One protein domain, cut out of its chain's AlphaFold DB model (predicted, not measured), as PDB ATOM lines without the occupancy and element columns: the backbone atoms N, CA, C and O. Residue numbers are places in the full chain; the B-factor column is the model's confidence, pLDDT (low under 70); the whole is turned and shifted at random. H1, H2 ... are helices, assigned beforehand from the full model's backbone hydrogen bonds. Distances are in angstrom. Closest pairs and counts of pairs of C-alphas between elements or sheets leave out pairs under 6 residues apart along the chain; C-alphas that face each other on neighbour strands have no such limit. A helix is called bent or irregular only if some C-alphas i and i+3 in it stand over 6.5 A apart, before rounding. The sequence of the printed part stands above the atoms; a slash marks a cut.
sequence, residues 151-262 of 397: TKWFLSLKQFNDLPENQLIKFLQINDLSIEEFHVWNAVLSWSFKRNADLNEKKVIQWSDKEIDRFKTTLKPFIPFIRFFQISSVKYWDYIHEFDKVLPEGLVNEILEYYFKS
ATOM      1  N   THR A 151      22.016 -37.875  12.000       89.00
ATOM      2  CA  THR A 151      23.185 -37.117  11.542       89.00
ATOM      3  C   THR A 151      23.245 -35.739  12.197       89.00
ATOM      4  O   THR A 151      24.333 -35.247  12.489       89.00
ATOM      5  N   LYS A 152      22.096 -35.116  12.482       86.44
ATOM      6  CA  LYS A 152      22.023 -33.793  13.114       86.44
ATOM      7  C   LYS A 152      22.585 -33.825  14.533       86.44
ATOM      8  O   LYS A 152      23.424 -32.983  14.862       86.44
ATOM      9  N   TRP A 153      22.207 -34.823  15.337       87.88
ATOM     10  CA  TRP A 153      22.830 -35.079  16.636       87.88
ATOM     11  C   TRP A 153      24.339 -35.230  16.488       87.88
ATOM     12  O   TRP A 153      25.082 -34.493  17.135       87.88
ATOM     13  N   PHE A 154      24.799 -36.106  15.591       92.88
ATOM     14  CA  PHE A 154      26.226 -36.380  15.430       92.88
ATOM     15  C   PHE A 154      27.035 -35.119  15.084       92.88
ATOM     16  O   PHE A 154      28.077 -34.866  15.692       92.88
ATOM     17  N   LEU A 155      26.533 -34.296  14.156       93.44
ATOM     18  CA  LEU A 155      27.161 -33.032  13.761       93.44
ATOM     19  C   LEU A 155      27.145 -31.974  14.879       93.44
ATOM     20  O   LEU A 155      28.033 -31.123  14.926       93.44
ATOM     21  N   SER A 156      26.164 -32.015  15.785       90.06
ATOM     22  CA  SER A 156      26.051 -31.067  16.905       90.06
ATOM     23  C   SER A 156      27.061 -31.321  18.034       90.06
ATOM     24  O   SER A 156      27.328 -30.436  18.857       90.06
ATOM     25  N   LEU A 157      27.648 -32.520  18.088       91.25
ATOM     26  CA  LEU A 157      28.598 -32.899  19.127       91.25
ATOM     27  C   LEU A 157      29.914 -32.134  18.954       91.25
ATOM     28  O   LEU A 157      30.540 -32.147  17.897       91.25
ATOM     29  N   LYS A 158      30.401 -31.514  20.034       90.94
ATOM     30  CA  LYS A 158      31.631 -30.696  20.011       90.94
ATOM     31  C   LYS A 158      32.853 -31.465  19.503       90.94
ATOM     32  O   LYS A 158      33.713 -30.882  18.843       90.94
ATOM     33  N   GLN A 159      32.907 -32.760  19.806       94.50
ATOM     34  CA  GLN A 159      33.971 -33.680  19.419       94.50
ATOM     35  C   GLN A 159      34.005 -33.953  17.906       94.50
ATOM     36  O   GLN A 159      35.033 -34.401  17.404       94.50
ATOM     37  N   PHE A 160      32.943 -33.637  17.151       95.25
ATOM     38  CA  PHE A 160      32.963 -33.703  15.686       95.25
ATOM     39  C   PHE A 160      34.085 -32.837  15.121       95.25
ATOM     40  O   PHE A 160      34.905 -33.270  14.308       95.25
ATOM     41  N   ASN A 161      34.213 -31.634  15.672       94.88
ATOM     42  CA  ASN A 161      35.292 -30.727  15.343       94.88
ATOM     43  C   ASN A 161      36.645 -31.211  15.891       94.88
ATOM     44  O   ASN A 161      37.602 -30.462  15.818       94.88
ATOM     45  N   ASP A 162      36.804 -32.396  16.469       94.44
ATOM     46  CA  ASP A 162      38.105 -32.993  16.826       94.44
ATOM     47  C   ASP A 162      38.481 -34.167  15.917       94.44
ATOM     48  O   ASP A 162      39.589 -34.690  16.026       94.44
ATOM     49  N   LEU A 163      37.605 -34.542  14.976       94.38
ATOM     50  CA  LEU A 163      37.872 -35.634  14.051       94.38
ATOM     51  C   LEU A 163      39.168 -35.392  13.254       94.38
ATOM     52  O   LEU A 163      39.377 -34.289  12.731       94.38
ATOM     53  N   PRO A 164      40.029 -36.417  13.129       94.19
ATOM     54  CA  PRO A 164      41.117 -36.421  12.161       94.19
ATOM     55  C   PRO A 164      40.599 -36.253  10.725       94.19
ATOM     56  O   PRO A 164      39.505 -36.711  10.398       94.19
ATOM     57  N   GLU A 165      41.404 -35.646   9.849       95.50
ATOM     58  CA  GLU A 165      41.044 -35.380   8.445       95.50
ATOM     59  C   GLU A 165      40.562 -36.642   7.710       95.50
ATOM     60  O   GLU A 165      39.513 -36.630   7.067       95.50
ATOM     61  N   ASN A 166      41.274 -37.761   7.865       94.19
ATOM     62  CA  ASN A 166      40.917 -39.037   7.240       94.19
ATOM     63  C   ASN A 166      39.561 -39.577   7.724       94.19
ATOM     64  O   ASN A 166      38.837 -40.195   6.947       94.19
ATOM     65  N   GLN A 167      39.208 -39.350   8.991       93.62
ATOM     66  CA  GLN A 167      37.932 -39.788   9.557       93.62
ATOM     67  C   GLN A 167      36.781 -38.891   9.091       93.62
ATOM     68  O   GLN A 167      35.712 -39.399   8.758       93.62
ATOM     69  N   LEU A 168      37.016 -37.579   8.972       95.62
ATOM     70  CA  LEU A 168      36.045 -36.661   8.376       95.62
ATOM     71  C   LEU A 168      35.782 -37.006   6.902       95.62
ATOM     72  O   LEU A 168      34.629 -37.064   6.491       95.62
ATOM     73  N   ILE A 169      36.820 -37.325   6.119       95.69
ATOM     74  CA  ILE A 169      36.653 -37.791   4.732       95.69
ATOM     75  C   ILE A 169      35.772 -39.044   4.675       95.69
ATOM     76  O   ILE A 169      34.818 -39.083   3.900       95.69
ATOM     77  N   LYS A 170      36.045 -40.050   5.518       93.81
ATOM     78  CA  LYS A 170      35.230 -41.274   5.576       93.81
ATOM     79  C   LYS A 170      33.777 -40.980   5.941       93.81
ATOM     80  O   LYS A 170      32.884 -41.551   5.330       93.81
ATOM     81  N   PHE A 171      33.530 -40.064   6.879       94.62
ATOM     82  CA  PHE A 171      32.178 -39.597   7.192       94.62
ATOM     83  C   PHE A 171      31.494 -38.954   5.971       94.62
ATOM     84  O   PHE A 171      30.364 -39.300   5.631       94.62
ATOM     85  N   LEU A 172      32.182 -38.064   5.249       94.94
ATOM     86  CA  LEU A 172      31.619 -37.399   4.069       94.94
ATOM     87  C   LEU A 172      31.319 -38.375   2.918       94.94
ATOM     88  O   LEU A 172      30.431 -38.113   2.107       94.94
ATOM     89  N   GLN A 173      31.976 -39.531   2.868       92.81
ATOM     90  CA  GLN A 173      31.703 -40.576   1.878       92.81
ATOM     91  C   GLN A 173      30.383 -41.333   2.114       92.81
ATOM     92  O   GLN A 173      29.945 -42.051   1.222       92.81
ATOM     93  N   ILE A 174      29.714 -41.155   3.263       91.31
ATOM     94  CA  ILE A 174      28.663 -42.075   3.731       91.31
ATOM     95  C   ILE A 174      27.371 -42.172   2.898       91.31
ATOM     96  O   ILE A 174      26.636 -43.076   3.171       91.31
ATOM     97  N   ASN A 175      27.033 -41.404   1.868       88.50
ATOM     98  CA  ASN A 175      25.729 -41.449   1.149       88.50
ATOM     99  C   ASN A 175      24.424 -41.410   1.995       88.50
ATOM    100  O   ASN A 175      23.692 -40.444   1.864       88.50
ATOM    101  N   ASP A 176      24.138 -42.341   2.898       85.06
ATOM    102  CA  ASP A 176      22.864 -42.495   3.620       85.06
ATOM    103  C   ASP A 176      22.655 -41.522   4.798       85.06
ATOM    104  O   ASP A 176      21.793 -41.741   5.646       85.06
ATOM    105  N   LEU A 177      23.416 -40.422   4.863       88.75
ATOM    106  CA  LEU A 177      23.229 -39.400   5.899       88.75
ATOM    107  C   LEU A 177      21.829 -38.781   5.791       88.75
ATOM    108  O   LEU A 177      21.469 -38.256   4.737       88.75
ATOM    109  N   SER A 178      21.072 -38.773   6.888       83.25
ATOM    110  CA  SER A 178      19.704 -38.239   6.915       83.25
ATOM    111  C   SER A 178      19.677 -36.730   7.166       83.25
ATOM    112  O   SER A 178      19.044 -36.259   8.108       83.25
ATOM    113  N   ILE A 179      20.403 -35.946   6.361       83.31
ATOM    114  CA  ILE A 179      20.466 -34.486   6.512       83.31
ATOM    115  C   ILE A 179      20.732 -33.774   5.185       83.31
ATOM    116  O   ILE A 179      21.476 -34.269   4.340       83.31
ATOM    117  N   GLU A 180      20.150 -32.586   5.012       81.62
ATOM    118  CA  GLU A 180      20.422 -31.744   3.846       81.62
ATOM    119  C   GLU A 180      21.905 -31.359   3.746       81.62
ATOM    120  O   GLU A 180      22.543 -31.017   4.745       81.62
ATOM    121  N   GLU A 181      22.443 -31.352   2.523       88.12
ATOM    122  CA  GLU A 181      23.884 -31.195   2.295       88.12
ATOM    123  C   GLU A 181      24.432 -29.847   2.798       88.12
ATOM    124  O   GLU A 181      25.595 -29.763   3.190       88.12
ATOM    125  N   PHE A 182      23.607 -28.798   2.878       86.81
ATOM    126  CA  PHE A 182      24.049 -27.512   3.428       86.81
ATOM    127  C   PHE A 182      24.515 -27.631   4.895       86.81
ATOM    128  O   PHE A 182      25.468 -26.966   5.295       86.81
ATOM    129  N   HIS A 183      23.902 -28.512   5.694       90.12
ATOM    130  CA  HIS A 183      24.351 -28.766   7.063       90.12
ATOM    131  C   HIS A 183      25.692 -29.500   7.091       90.12
ATOM    132  O   HIS A 183      26.536 -29.218   7.941       90.12
ATOM    133  N   VAL A 184      25.902 -30.424   6.147       93.75
ATOM    134  CA  VAL A 184      27.179 -31.130   5.980       93.75
ATOM    135  C   VAL A 184      28.281 -30.126   5.640       93.75
ATOM    136  O   VAL A 184      29.346 -30.147   6.257       93.75
ATOM    137  N   TRP A 185      28.004 -29.196   4.721       94.88
ATOM    138  CA  TRP A 185      28.907 -28.095   4.392       94.88
ATOM    139  C   TRP A 185      29.225 -27.219   5.613       94.88
ATOM    140  O   TRP A 185      30.399 -26.999   5.914       94.88
ATOM    141  N   ASN A 186      28.213 -26.800   6.378       93.50
ATOM    142  CA  ASN A 186      28.408 -25.999   7.593       93.50
ATOM    143  C   ASN A 186      29.252 -26.724   8.655       93.50
ATOM    144  O   ASN A 186      30.062 -26.100   9.348       93.50
ATOM    145  N   ALA A 187      29.116 -28.047   8.770       95.50
ATOM    146  CA  ALA A 187      29.949 -28.846   9.659       95.50
ATOM    147  C   ALA A 187      31.415 -28.897   9.188       95.50
ATOM    148  O   ALA A 187      32.330 -28.764  10.003       95.50
ATOM    149  N   VAL A 188      31.660 -29.016   7.877       96.88
ATOM    150  CA  VAL A 188      33.017 -28.943   7.300       96.88
ATOM    151  C   VAL A 188      33.632 -27.552   7.464       96.88
ATOM    152  O   VAL A 188      34.820 -27.448   7.788       96.88
ATOM    153  N   LEU A 189      32.846 -26.484   7.311       94.62
ATOM    154  CA  LEU A 189      33.288 -25.120   7.605       94.62
ATOM    155  C   LEU A 189      33.672 -24.967   9.079       94.62
ATOM    156  O   LEU A 189      34.784 -24.535   9.378       94.62
ATOM    157  N   SER A 190      32.808 -25.405   9.997       94.56
ATOM    158  CA  SER A 190      33.068 -25.370  11.444       94.56
ATOM    159  C   SER A 190      34.347 -26.127  11.815       94.56
ATOM    160  O   SER A 190      35.184 -25.639  12.585       94.56
ATOM    161  N   TRP A 191      34.544 -27.305  11.216       96.94
ATOM    162  CA  TRP A 191      35.759 -28.091  11.390       96.94
ATOM    163  C   TRP A 191      36.987 -27.319  10.890       96.94
ATOM    164  O   TRP A 191      37.979 -27.222  11.620       96.94
ATOM    165  N   SER A 192      36.899 -26.721   9.696       95.81
ATOM    166  CA  SER A 192      37.966 -25.944   9.043       95.81
ATOM    167  C   SER A 192      38.357 -24.694   9.828       95.81
ATOM    168  O   SER A 192      39.548 -24.410   9.987       95.81
ATOM    169  N   PHE A 193      37.377 -23.985  10.387       94.44
ATOM    170  CA  PHE A 193      37.598 -22.809  11.225       94.44
ATOM    171  C   PHE A 193      38.328 -23.136  12.515       94.44
ATOM    172  O   PHE A 193      39.244 -22.416  12.897       94.44
ATOM    173  N   LYS A 194      38.033 -24.270  13.152       94.75
ATOM    174  CA  LYS A 194      38.794 -24.683  14.337       94.75
ATOM    175  C   LYS A 194      40.280 -24.943  14.035       94.75
ATOM    176  O   LYS A 194      41.106 -24.799  14.933       94.75
ATOM    177  N   ARG A 195      40.642 -25.290  12.791       94.62
ATOM    178  CA  ARG A 195      42.048 -25.468  12.354       94.62
ATOM    179  C   ARG A 195      42.694 -24.154  11.925       94.62
ATOM    180  O   ARG A 195      43.914 -24.070  11.862       94.62
ATOM    181  N   ASN A 196      41.880 -23.136  11.678       94.44
ATOM    182  CA  ASN A 196      42.277 -21.789  11.297       94.44
ATOM    183  C   ASN A 196      41.686 -20.783  12.298       94.44
ATOM    184  O   ASN A 196      41.015 -19.833  11.903       94.44
ATOM    185  N   ALA A 197      41.875 -21.037  13.599       91.00
ATOM    186  CA  ALA A 197      41.162 -20.350  14.681       91.00
ATOM    187  C   ALA A 197      41.457 -18.840  14.787       91.00
ATOM    188  O   ALA A 197      40.759 -18.120  15.495       91.00
ATOM    189  N   ASP A 198      42.499 -18.365  14.106       91.06
ATOM    190  CA  ASP A 198      42.852 -16.955  13.954       91.06
ATOM    191  C   ASP A 198      42.020 -16.227  12.881       91.06
ATOM    192  O   ASP A 198      41.975 -14.996  12.885       91.06
ATOM    193  N   LEU A 199      41.334 -16.952  11.988       90.94
ATOM    194  CA  LEU A 199      40.469 -16.355  10.970       90.94
ATOM    195  C   LEU A 199      39.102 -15.987  11.538       90.94
ATOM    196  O   LEU A 199      38.490 -16.726  12.306       90.94
ATOM    197  N   ASN A 200      38.585 -14.847  11.083       86.38
ATOM    198  CA  ASN A 200      37.243 -14.402  11.424       86.38
ATOM    199  C   ASN A 200      36.256 -14.775  10.313       86.38
ATOM    200  O   ASN A 200      36.289 -14.189   9.229       86.38
ATOM    201  N   GLU A 201      35.356 -15.706  10.626       83.56
ATOM    202  CA  GLU A 201      34.264 -16.167   9.758       83.56
ATOM    203  C   GLU A 201      33.351 -15.032   9.275       83.56
ATOM    204  O   GLU A 201      32.900 -15.048   8.141       83.56
ATOM    205  N   LYS A 202      33.138 -13.979  10.071       83.62
ATOM    206  CA  LYS A 202      32.265 -12.850   9.686       83.62
ATOM    207  C   LYS A 202      32.940 -11.837   8.759       83.62
ATOM    208  O   LYS A 202      32.366 -10.792   8.460       83.62
ATOM    209  N   LYS A 203      34.208 -12.061   8.406       84.38
ATOM    210  CA  LYS A 203      35.037 -11.109   7.655       84.38
ATOM    211  C   LYS A 203      35.805 -11.784   6.519       84.38
ATOM    212  O   LYS A 203      36.879 -11.309   6.164       84.38
ATOM    213  N   VAL A 204      35.250 -12.843   5.925       84.81
ATOM    214  CA  VAL A 204      35.872 -13.595   4.813       84.81
ATOM    215  C   VAL A 204      36.283 -12.674   3.659       84.81
ATOM    216  O   VAL A 204      37.377 -12.792   3.117       84.81
ATOM    217  N   ILE A 205      35.460 -11.670   3.345       82.50
ATOM    218  CA  ILE A 205      35.726 -10.690   2.277       82.50
ATOM    219  C   ILE A 205      36.997  -9.858   2.543       82.50
ATOM    220  O   ILE A 205      37.619  -9.376   1.597       82.50
ATOM    221  N   GLN A 206      37.385  -9.692   3.813       88.94
ATOM    222  CA  GLN A 206      38.534  -8.891   4.252       88.94
ATOM    223  C   GLN A 206      39.824  -9.712   4.383       88.94
ATOM    224  O   GLN A 206      40.854  -9.148   4.748       88.94
ATOM    225  N   TRP A 207      39.777 -11.022   4.130       92.50
ATOM    226  CA  TRP A 207      40.958 -11.876   4.208       92.50
ATOM    227  C   TRP A 207      41.978 -11.500   3.134       92.50
ATOM    228  O   TRP A 207      41.640 -11.213   1.985       92.50
ATOM    229  N   SER A 208      43.247 -11.535   3.521       93.38
ATOM    230  CA  SER A 208      44.382 -11.460   2.610       93.38
ATOM    231  C   SER A 208      44.480 -12.717   1.743       93.38
ATOM    232  O   SER A 208      44.020 -13.795   2.125       93.38
ATOM    233  N   ASP A 209      45.169 -12.616   0.606       93.75
ATOM    234  CA  ASP A 209      45.377 -13.757  -0.299       93.75
ATOM    235  C   ASP A 209      46.022 -14.956   0.415       93.75
ATOM    236  O   ASP A 209      45.647 -16.103   0.189       93.75
ATOM    237  N   LYS A 210      46.934 -14.697   1.365       94.56
ATOM    238  CA  LYS A 210      47.573 -15.748   2.175       94.56
ATOM    239  C   LYS A 210      46.588 -16.471   3.093       94.56
ATOM    240  O   LYS A 210      46.702 -17.683   3.269       94.56
ATOM    241  N   GLU A 211      45.656 -15.743   3.704       94.81
ATOM    242  CA  GLU A 211      44.619 -16.326   4.564       94.81
ATOM    243  C   GLU A 211      43.641 -17.164   3.735       94.81
ATOM    244  O   GLU A 211      43.321 -18.292   4.120       94.81
ATOM    245  N   ILE A 212      43.257 -16.661   2.557       94.44
ATOM    246  CA  ILE A 212      42.439 -17.383   1.577       94.44
ATOM    247  C   ILE A 212      43.133 -18.684   1.152       94.44
ATOM    248  O   ILE A 212      42.525 -19.749   1.232       94.44
ATOM    249  N   ASP A 213      44.406 -18.637   0.753       94.81
ATOM    250  CA  ASP A 213      45.151 -19.818   0.293       94.81
ATOM    251  C   ASP A 213      45.356 -20.866   1.396       94.81
ATOM    252  O   ASP A 213      45.276 -22.079   1.150       94.81
ATOM    253  N   ARG A 214      45.563 -20.423   2.641       95.75
ATOM    254  CA  ARG A 214      45.635 -21.323   3.798       95.75
ATOM    255  C   ARG A 214      44.301 -22.035   4.033       95.75
ATOM    256  O   ARG A 214      44.274 -23.255   4.221       95.75
ATOM    257  N   PHE A 215      43.192 -21.300   3.982       96.44
ATOM    258  CA  PHE A 215      41.863 -21.876   4.181       96.44
ATOM    259  C   PHE A 215      41.460 -22.805   3.025       96.44
ATOM    260  O   PHE A 215      41.000 -23.919   3.274       96.44
ATOM    261  N   LYS A 216      41.758 -22.424   1.772       95.75
ATOM    262  CA  LYS A 216      41.646 -23.293   0.585       95.75
ATOM    263  C   LYS A 216      42.346 -24.627   0.794       95.75
ATOM    264  O   LYS A 216      41.771 -25.679   0.535       95.75
ATOM    265  N   THR A 217      43.588 -24.585   1.276       96.50
ATOM    266  CA  THR A 217      44.387 -25.792   1.524       96.50
ATOM    267  C   THR A 217      43.722 -26.697   2.560       96.50
ATOM    268  O   THR A 217      43.721 -27.911   2.384       96.50
ATOM    269  N   THR A 218      43.103 -26.108   3.587       97.00
ATOM    270  CA  THR A 218      42.363 -26.846   4.623       97.00
ATOM    271  C   THR A 218      41.101 -27.510   4.064       97.00
ATOM    272  O   THR A 218      40.821 -28.655   4.396       97.00
ATOM    273  N   LEU A 219      40.342 -26.816   3.209       96.75
ATOM    274  CA  LEU A 219      39.082 -27.328   2.656       96.75
ATOM    275  C   LEU A 219      39.270 -28.342   1.527       96.75
ATOM    276  O   LEU A 219      38.429 -29.223   1.340       96.75
ATOM    277  N   LYS A 220      40.359 -28.213   0.761       95.81
ATOM    278  CA  LYS A 220      40.618 -28.970  -0.471       95.81
ATOM    279  C   LYS A 220      40.337 -30.480  -0.371       95.81
ATOM    280  O   LYS A 220      39.734 -30.991  -1.315       95.81
ATOM    281  N   PRO A 221      40.718 -31.206   0.701       97.06
ATOM    282  CA  PRO A 221      40.459 -32.644   0.800       97.06
ATOM    283  C   PRO A 221      38.969 -33.009   0.862       97.06
ATOM    284  O   PRO A 221      38.602 -34.123   0.498       97.06
ATOM    285  N   PHE A 222      38.109 -32.091   1.309       96.94
ATOM    286  CA  PHE A 222      36.687 -32.350   1.547       96.94
ATOM    287  C   PHE A 222      35.799 -31.979   0.363       96.94
ATOM    288  O   PHE A 222      34.758 -32.604   0.181       96.94
ATOM    289  N   ILE A 223      36.217 -31.003  -0.454       95.44
ATOM    290  CA  ILE A 223      35.447 -30.498  -1.605       95.44
ATOM    291  C   ILE A 223      34.894 -31.618  -2.504       95.44
ATOM    292  O   ILE A 223      33.709 -31.554  -2.827       95.44
ATOM    293  N   PRO A 224      35.658 -32.672  -2.862       94.31
ATOM    294  CA  PRO A 224      35.144 -33.743  -3.719       94.31
ATOM    295  C   PRO A 224      33.993 -34.559  -3.114       94.31
ATOM    296  O   PRO A 224      33.347 -35.307  -3.842       94.31
ATOM    297  N   PHE A 225      33.759 -34.466  -1.802       95.12
ATOM    298  CA  PHE A 225      32.761 -35.258  -1.080       95.12
ATOM    299  C   PHE A 225      31.500 -34.467  -0.704       95.12
ATOM    300  O   PHE A 225      30.576 -35.053  -0.131       95.12
ATOM    301  N   ILE A 226      31.453 -33.171  -1.036       94.31
ATOM    302  CA  ILE A 226      30.300 -32.292  -0.814       94.31
ATOM    303  C   ILE A 226      29.437 -32.232  -2.078       94.31
ATOM    304  O   ILE A 226      29.915 -31.936  -3.173       94.31
ATOM    305  N   ARG A 227      28.135 -32.480  -1.930       90.44
ATOM    306  CA  ARG A 227      27.129 -32.440  -3.005       90.44
ATOM    307  C   ARG A 227      26.635 -31.010  -3.252       90.44
ATOM    308  O   ARG A 227      25.458 -30.722  -3.067       90.44
ATOM    309  N   PHE A 228      27.514 -30.110  -3.694       90.25
ATOM    310  CA  PHE A 228      27.164 -28.694  -3.906       90.25
ATOM    311  C   PHE A 228      25.936 -28.483  -4.807       90.25
ATOM    312  O   PHE A 228      25.094 -27.654  -4.494       90.25
ATOM    313  N   PHE A 229      25.779 -29.283  -5.867       84.31
ATOM    314  CA  PHE A 229      24.633 -29.211  -6.791       84.31
ATOM    315  C   PHE A 229      23.293 -29.661  -6.180       84.31
ATOM    316  O   PHE A 229      22.247 -29.507  -6.805       84.31
ATOM    317  N   GLN A 230      23.314 -30.237  -4.975       81.75
ATOM    318  CA  GLN A 230      22.119 -30.609  -4.208       81.75
ATOM    319  C   GLN A 230      21.752 -29.551  -3.159       81.75
ATOM    320  O   GLN A 230      20.760 -29.700  -2.448       81.75
ATOM    321  N   ILE A 231      22.545 -28.487  -3.045       83.75
ATOM    322  CA  ILE A 231      22.220 -27.327  -2.225       83.75
ATOM    323  C   ILE A 231      21.320 -26.422  -3.071       83.75
ATOM    324  O   ILE A 231      21.555 -26.239  -4.263       83.75
ATOM    325  N   SER A 232      20.246 -25.887  -2.488       79.50
ATOM    326  CA  SER A 232      19.376 -24.970  -3.227       79.50
ATOM    327  C   SER A 232      20.101 -23.655  -3.512       79.50
ATOM    328  O   SER A 232      20.939 -23.216  -2.723       79.50
ATOM    329  N   SER A 233      19.736 -22.978  -4.602       79.69
ATOM    330  CA  SER A 233      20.289 -21.657  -4.936       79.69
ATOM    331  C   SER A 233      20.086 -20.637  -3.810       79.69
ATOM    332  O   SER A 233      20.983 -19.846  -3.536       79.69
ATOM    333  N   VAL A 234      18.949 -20.710  -3.107       79.56
ATOM    334  CA  VAL A 234      18.649 -19.883  -1.928       79.56
ATOM    335  C   VAL A 234      19.649 -20.157  -0.803       79.56
ATOM    336  O   VAL A 234      20.316 -19.238  -0.347       79.56
ATOM    337  N   LYS A 235      19.841 -21.424  -0.402       82.19
ATOM    338  CA  LYS A 235      20.790 -21.761   0.675       82.19
ATOM    339  C   LYS A 235      22.240 -21.504   0.276       82.19
ATOM    340  O   LYS A 235      23.053 -21.138   1.119       82.19
ATOM    341  N   TYR A 236      22.574 -21.674  -0.998       87.44
ATOM    342  CA  TYR A 236      23.880 -21.288  -1.513       87.44
ATOM    343  C   TYR A 236      24.116 -19.786  -1.334       87.44
ATOM    344  O   TYR A 236      25.149 -19.385  -0.796       87.44
ATOM    345  N   TRP A 237      23.148 -18.964  -1.742       85.94
ATOM    346  CA  TRP A 237      23.230 -17.519  -1.586       85.94
ATOM    347  C   TRP A 237      23.270 -17.105  -0.117       85.94
ATOM    348  O   TRP A 237      24.079 -16.273   0.254       85.94
ATOM    349  N   ASP A 238      22.481 -17.715   0.758       82.50
ATOM    350  CA  ASP A 238      22.432 -17.277   2.154       82.50
ATOM    351  C   ASP A 238      23.663 -17.709   2.972       82.50
ATOM    352  O   ASP A 238      24.044 -17.011   3.910       82.50
ATOM    353  N   TYR A 239      24.304 -18.836   2.626       83.19
ATOM    354  CA  TYR A 239      25.304 -19.470   3.504       83.19
ATOM    355  C   TYR A 239      26.651 -19.816   2.854       83.19
ATOM    356  O   TYR A 239      27.614 -20.081   3.573       83.19
ATOM    357  N   ILE A 240      26.752 -19.862   1.523       90.06
ATOM    358  CA  ILE A 240      27.943 -20.393   0.829       90.06
ATOM    359  C   ILE A 240      28.649 -19.331  -0.008       90.06
ATOM    360  O   ILE A 240      29.876 -19.341  -0.049       90.06
ATOM    361  N   HIS A 241      27.914 -18.402  -0.623       90.38
ATOM    362  CA  HIS A 241      28.470 -17.453  -1.598       90.38
ATOM    363  C   HIS A 241      29.664 -16.631  -1.066       90.38
ATOM    364  O   HIS A 241      30.606 -16.335  -1.800       90.38
ATOM    365  N   GLU A 242      29.686 -16.292   0.230       90.62
ATOM    366  CA  GLU A 242      30.799 -15.546   0.837       90.62
ATOM    367  C   GLU A 242      32.127 -16.326   0.794       90.62
ATOM    368  O   GLU A 242      33.209 -15.736   0.849       90.62
ATOM    369  N   PHE A 243      32.049 -17.650   0.646       92.19
ATOM    370  CA  PHE A 243      33.170 -18.580   0.573       92.19
ATOM    371  C   PHE A 243      33.585 -18.929  -0.864       92.19
ATOM    372  O   PHE A 243      34.504 -19.728  -1.042       92.19
ATOM    373  N   ASP A 244      33.007 -18.310  -1.897       93.62
ATOM    374  CA  ASP A 244      33.364 -18.577  -3.301       93.62
ATOM    375  C   ASP A 244      34.874 -18.461  -3.544       93.62
ATOM    376  O   ASP A 244      35.484 -19.288  -4.222       93.62
ATOM    377  N   LYS A 245      35.518 -17.476  -2.901       92.75
ATOM    378  CA  LYS A 245      36.964 -17.249  -3.017       92.75
ATOM    379  C   LYS A 245      37.812 -18.405  -2.505       92.75
ATOM    380  O   LYS A 245      38.969 -18.473  -2.906       92.75
ATOM    381  N   VAL A 246      37.301 -19.259  -1.613       94.38
ATOM    382  CA  VAL A 246      38.028 -20.415  -1.050       94.38
ATOM    383  C   VAL A 246      37.652 -21.742  -1.716       94.38
ATOM    384  O   VAL A 246      38.260 -22.771  -1.419       94.38
ATOM    385  N   LEU A 247      36.691 -21.726  -2.638       95.38
ATOM    386  CA  LEU A 247      36.328 -22.867  -3.467       95.38
ATOM    387  C   LEU A 247      37.139 -22.869  -4.779       95.38
ATOM    388  O   LEU A 247      37.686 -21.838  -5.183       95.38
ATOM    389  N   PRO A 248      37.264 -24.020  -5.464       95.06
ATOM    390  CA  PRO A 248      37.809 -24.052  -6.817       95.06
ATOM    391  C   PRO A 248      36.967 -23.186  -7.762       95.06
ATOM    392  O   PRO A 248      35.758 -23.367  -7.852       95.06
ATOM    393  N   GLU A 249      37.601 -22.293  -8.521       94.31
ATOM    394  CA  GLU A 249      36.898 -21.372  -9.431       94.31
ATOM    395  C   GLU A 249      36.013 -22.113 -10.447       94.31
ATOM    396  O   GLU A 249      34.863 -21.746 -10.669       94.31
ATOM    397  N   GLY A 250      36.512 -23.223 -11.005       94.12
ATOM    398  CA  GLY A 250      35.723 -24.061 -11.909       94.12
ATOM    399  C   GLY A 250      34.473 -24.659 -11.251       94.12
ATOM    400  O   GLY A 250      33.463 -24.821 -11.924       94.12
ATOM    401  N   LEU A 251      34.521 -24.957  -9.946       95.12
ATOM    402  CA  LEU A 251      33.366 -25.470  -9.203       95.12
ATOM    403  C   LEU A 251      32.311 -24.380  -9.041       95.12
ATOM    404  O   LEU A 251      31.146 -24.618  -9.337       95.12
ATOM    405  N   VAL A 252      32.727 -23.186  -8.609       95.50
ATOM    406  CA  VAL A 252      31.828 -22.032  -8.447       95.50
ATOM    407  C   VAL A 252      31.136 -21.718  -9.772       95.50
ATOM    408  O   VAL A 252      29.914 -21.612  -9.814       95.50
ATOM    409  N   ASN A 253      31.889 -21.662 -10.872       94.00
ATOM    410  CA  ASN A 253      31.324 -21.393 -12.193       94.00
ATOM    411  C   ASN A 253      30.267 -22.433 -12.595       94.00
ATOM    412  O   ASN A 253      29.176 -22.049 -13.009       94.00
ATOM    413  N   GLU A 254      30.538 -23.732 -12.430       92.94
ATOM    414  CA  GLU A 254      29.556 -24.778 -12.753       92.94
ATOM    415  C   GLU A 254      28.327 -24.750 -11.836       92.94
ATOM    416  O   GLU A 254      27.216 -24.979 -12.310       92.94
ATOM    417  N   ILE A 255      28.487 -24.425 -10.549       90.94
ATOM    418  CA  ILE A 255      27.358 -24.239  -9.624       90.94
ATOM    419  C   ILE A 255      26.457 -23.093 -10.103       90.94
ATOM    420  O   ILE A 255      25.238 -23.249 -10.181       90.94
ATOM    421  N   LEU A 256      27.044 -21.947 -10.461       91.56
ATOM    422  CA  LEU A 256      26.286 -20.798 -10.958       91.56
ATOM    423  C   LEU A 256      25.602 -21.120 -12.294       91.56
ATOM    424  O   LEU A 256      24.432 -20.785 -12.482       91.56
ATOM    425  N   GLU A 257      26.282 -21.805 -13.217       88.31
ATOM    426  CA  GLU A 257      25.658 -22.250 -14.468       88.31
ATOM    427  C   GLU A 257      24.502 -23.221 -14.231       88.31
ATOM    428  O   GLU A 257      23.461 -23.094 -14.879       88.31
ATOM    429  N   TYR A 258      24.636 -24.143 -13.280       82.06
ATOM    430  CA  TYR A 258      23.550 -25.030 -12.881       82.06
ATOM    431  C   TYR A 258      22.337 -24.232 -12.377       82.06
ATOM    432  O   TYR A 258      21.227 -24.448 -12.860       82.06
ATOM    433  N   TYR A 259      22.528 -23.245 -11.498       82.19
ATOM    434  CA  TYR A 259      21.413 -22.446 -10.973       82.19
ATOM    435  C   TYR A 259      20.765 -21.516 -12.004       82.19
ATOM    436  O   TYR A 259      19.544 -21.380 -12.012       82.19
ATOM    437  N   PHE A 260      21.550 -20.868 -12.871       82.69
ATOM    438  CA  PHE A 260      21.021 -19.863 -13.803       82.69
ATOM    439  C   PHE A 260      20.593 -20.430 -15.157       82.69
ATOM    440  O   PHE A 260      19.717 -19.861 -15.805       82.69
ATOM    441  N   LYS A 261      21.220 -21.520 -15.609       82.00
ATOM    442  CA  LYS A 261      20.985 -22.111 -16.936       82.00
ATOM    443  C   LYS A 261      20.389 -23.517 -16.871       82.00
ATOM    444  O   LYS A 261      20.031 -24.047 -17.917       82.00
ATOM    445  N   SER A 262      20.284 -24.123 -15.682       70.25
ATOM    446  CA  SER A 262      19.918 -25.541 -15.523       70.25
ATOM    447  C   SER A 262      20.873 -26.497 -16.260       70.25
ATOM    448  O   SER A 262      20.480 -27.583 -16.684       70.25
TER     449      SER A 262
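What this domain is: This is residues 151 to 262 of the 397 residues of the protein "BTB domain-containing protein" of Rhizophagus irregularis (UniProt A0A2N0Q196). A cluster of mostly short helices is gathered about H4, the longest helix, which lies near the middle. H1, H2 and H3 lie on one side of H4, and H5 to H9 lie on the other side, with H9 at the far end. A long stretch with no named element, residues 220 to 232, runs back past H4 from H6 to H7. The printed part has 112 residues with nine named helices, H1 to H9 in chain order, and no named strand; the class is all helix. It is compact, with a radius of gyration of the C-alphas of 13.9 A, and the C-alphas span 38 by 34 by 21 A.

Where its parts are: H1, residues 151 to 156, begins at C-alpha 151 (23.185, -37.117, 11.542). H2 is residues 158 to 162 and H3 residues 165 to 172. H4, residues 181 to 195, is 21.5 A long and begins at C-alpha 181 (23.884, -31.195, 2.295). H5, residues 201 to 206, is irregular, with C-alphas 202 and 205 8.5 A apart. H6, residues 209 to 219, is 15.2 A long. H7 is residues 233 to 239. H8, residues 241 to 246, is irregular too, with C-alphas 242 and 245 7.5 A apart. H9, residues 249 to 261, is 17.6 A long and ends at C-alpha 261 (20.985, -22.111, -16.936).

How they stand to each other: H1 and H4 are close but not clearly touching, the C-alphas of Leu 155 and Ala 187 being closest at 6.5 A. H2 touches H4, which meets it with residues 190 to 194 alone; the closest C-alphas, of Asn 161 and Trp 191, are 4.8 A apart. H3 and H4 are close but not clearly touching, Leu 172 to Val 184 at 7.9 A between C-alphas, and run opposite ways at a shallow tilt of 10 degrees. H4 touches H6 at a steep tilt of 60 degrees, opposite ways, closest at the C-alphas of Ser 192 and Thr 218, 6.3 A. H5 and H8 only just touch, with 3 pairs of C-alphas within 8 A, the closest those of Val 204 and Glu 242, 6.7 A. H6 touches H8, about perpendicular at 85 degrees, with the C-alphas of Lys 216 and Val 246 4.9 A apart. The helix packing is mostly crossed: none of these last three pairs is at a shallow tilt. H7 and H4 are close but not clearly touching, with the C-alphas of Phe 182 and Lys 235 7.2 A apart. H9 is close to H8 but not clearly touching, Asp 244 to Val 252 at 6.4 A between C-alphas, and is apart from H4. Every O i to N i+4 pair is within hydrogen-bond range in H1, H3, H4, H6, H7 and H9; the counts are 0 of 1 in H2, 0 of 2 in H5 and 0 of 2 in H8, where O i to N i+3 pairs within range number 2 of 2, 1 of 3 and 2 of 3.

The domain as a whole: The two C-alphas farthest apart, of Gln 159 and Lys 261, are 40.3 A apart. The printed part has no cut. The link from H6 to H7, 13 residues, is long. The mean pLDDT of the printed part is 90.9, and no printed residue is under 70.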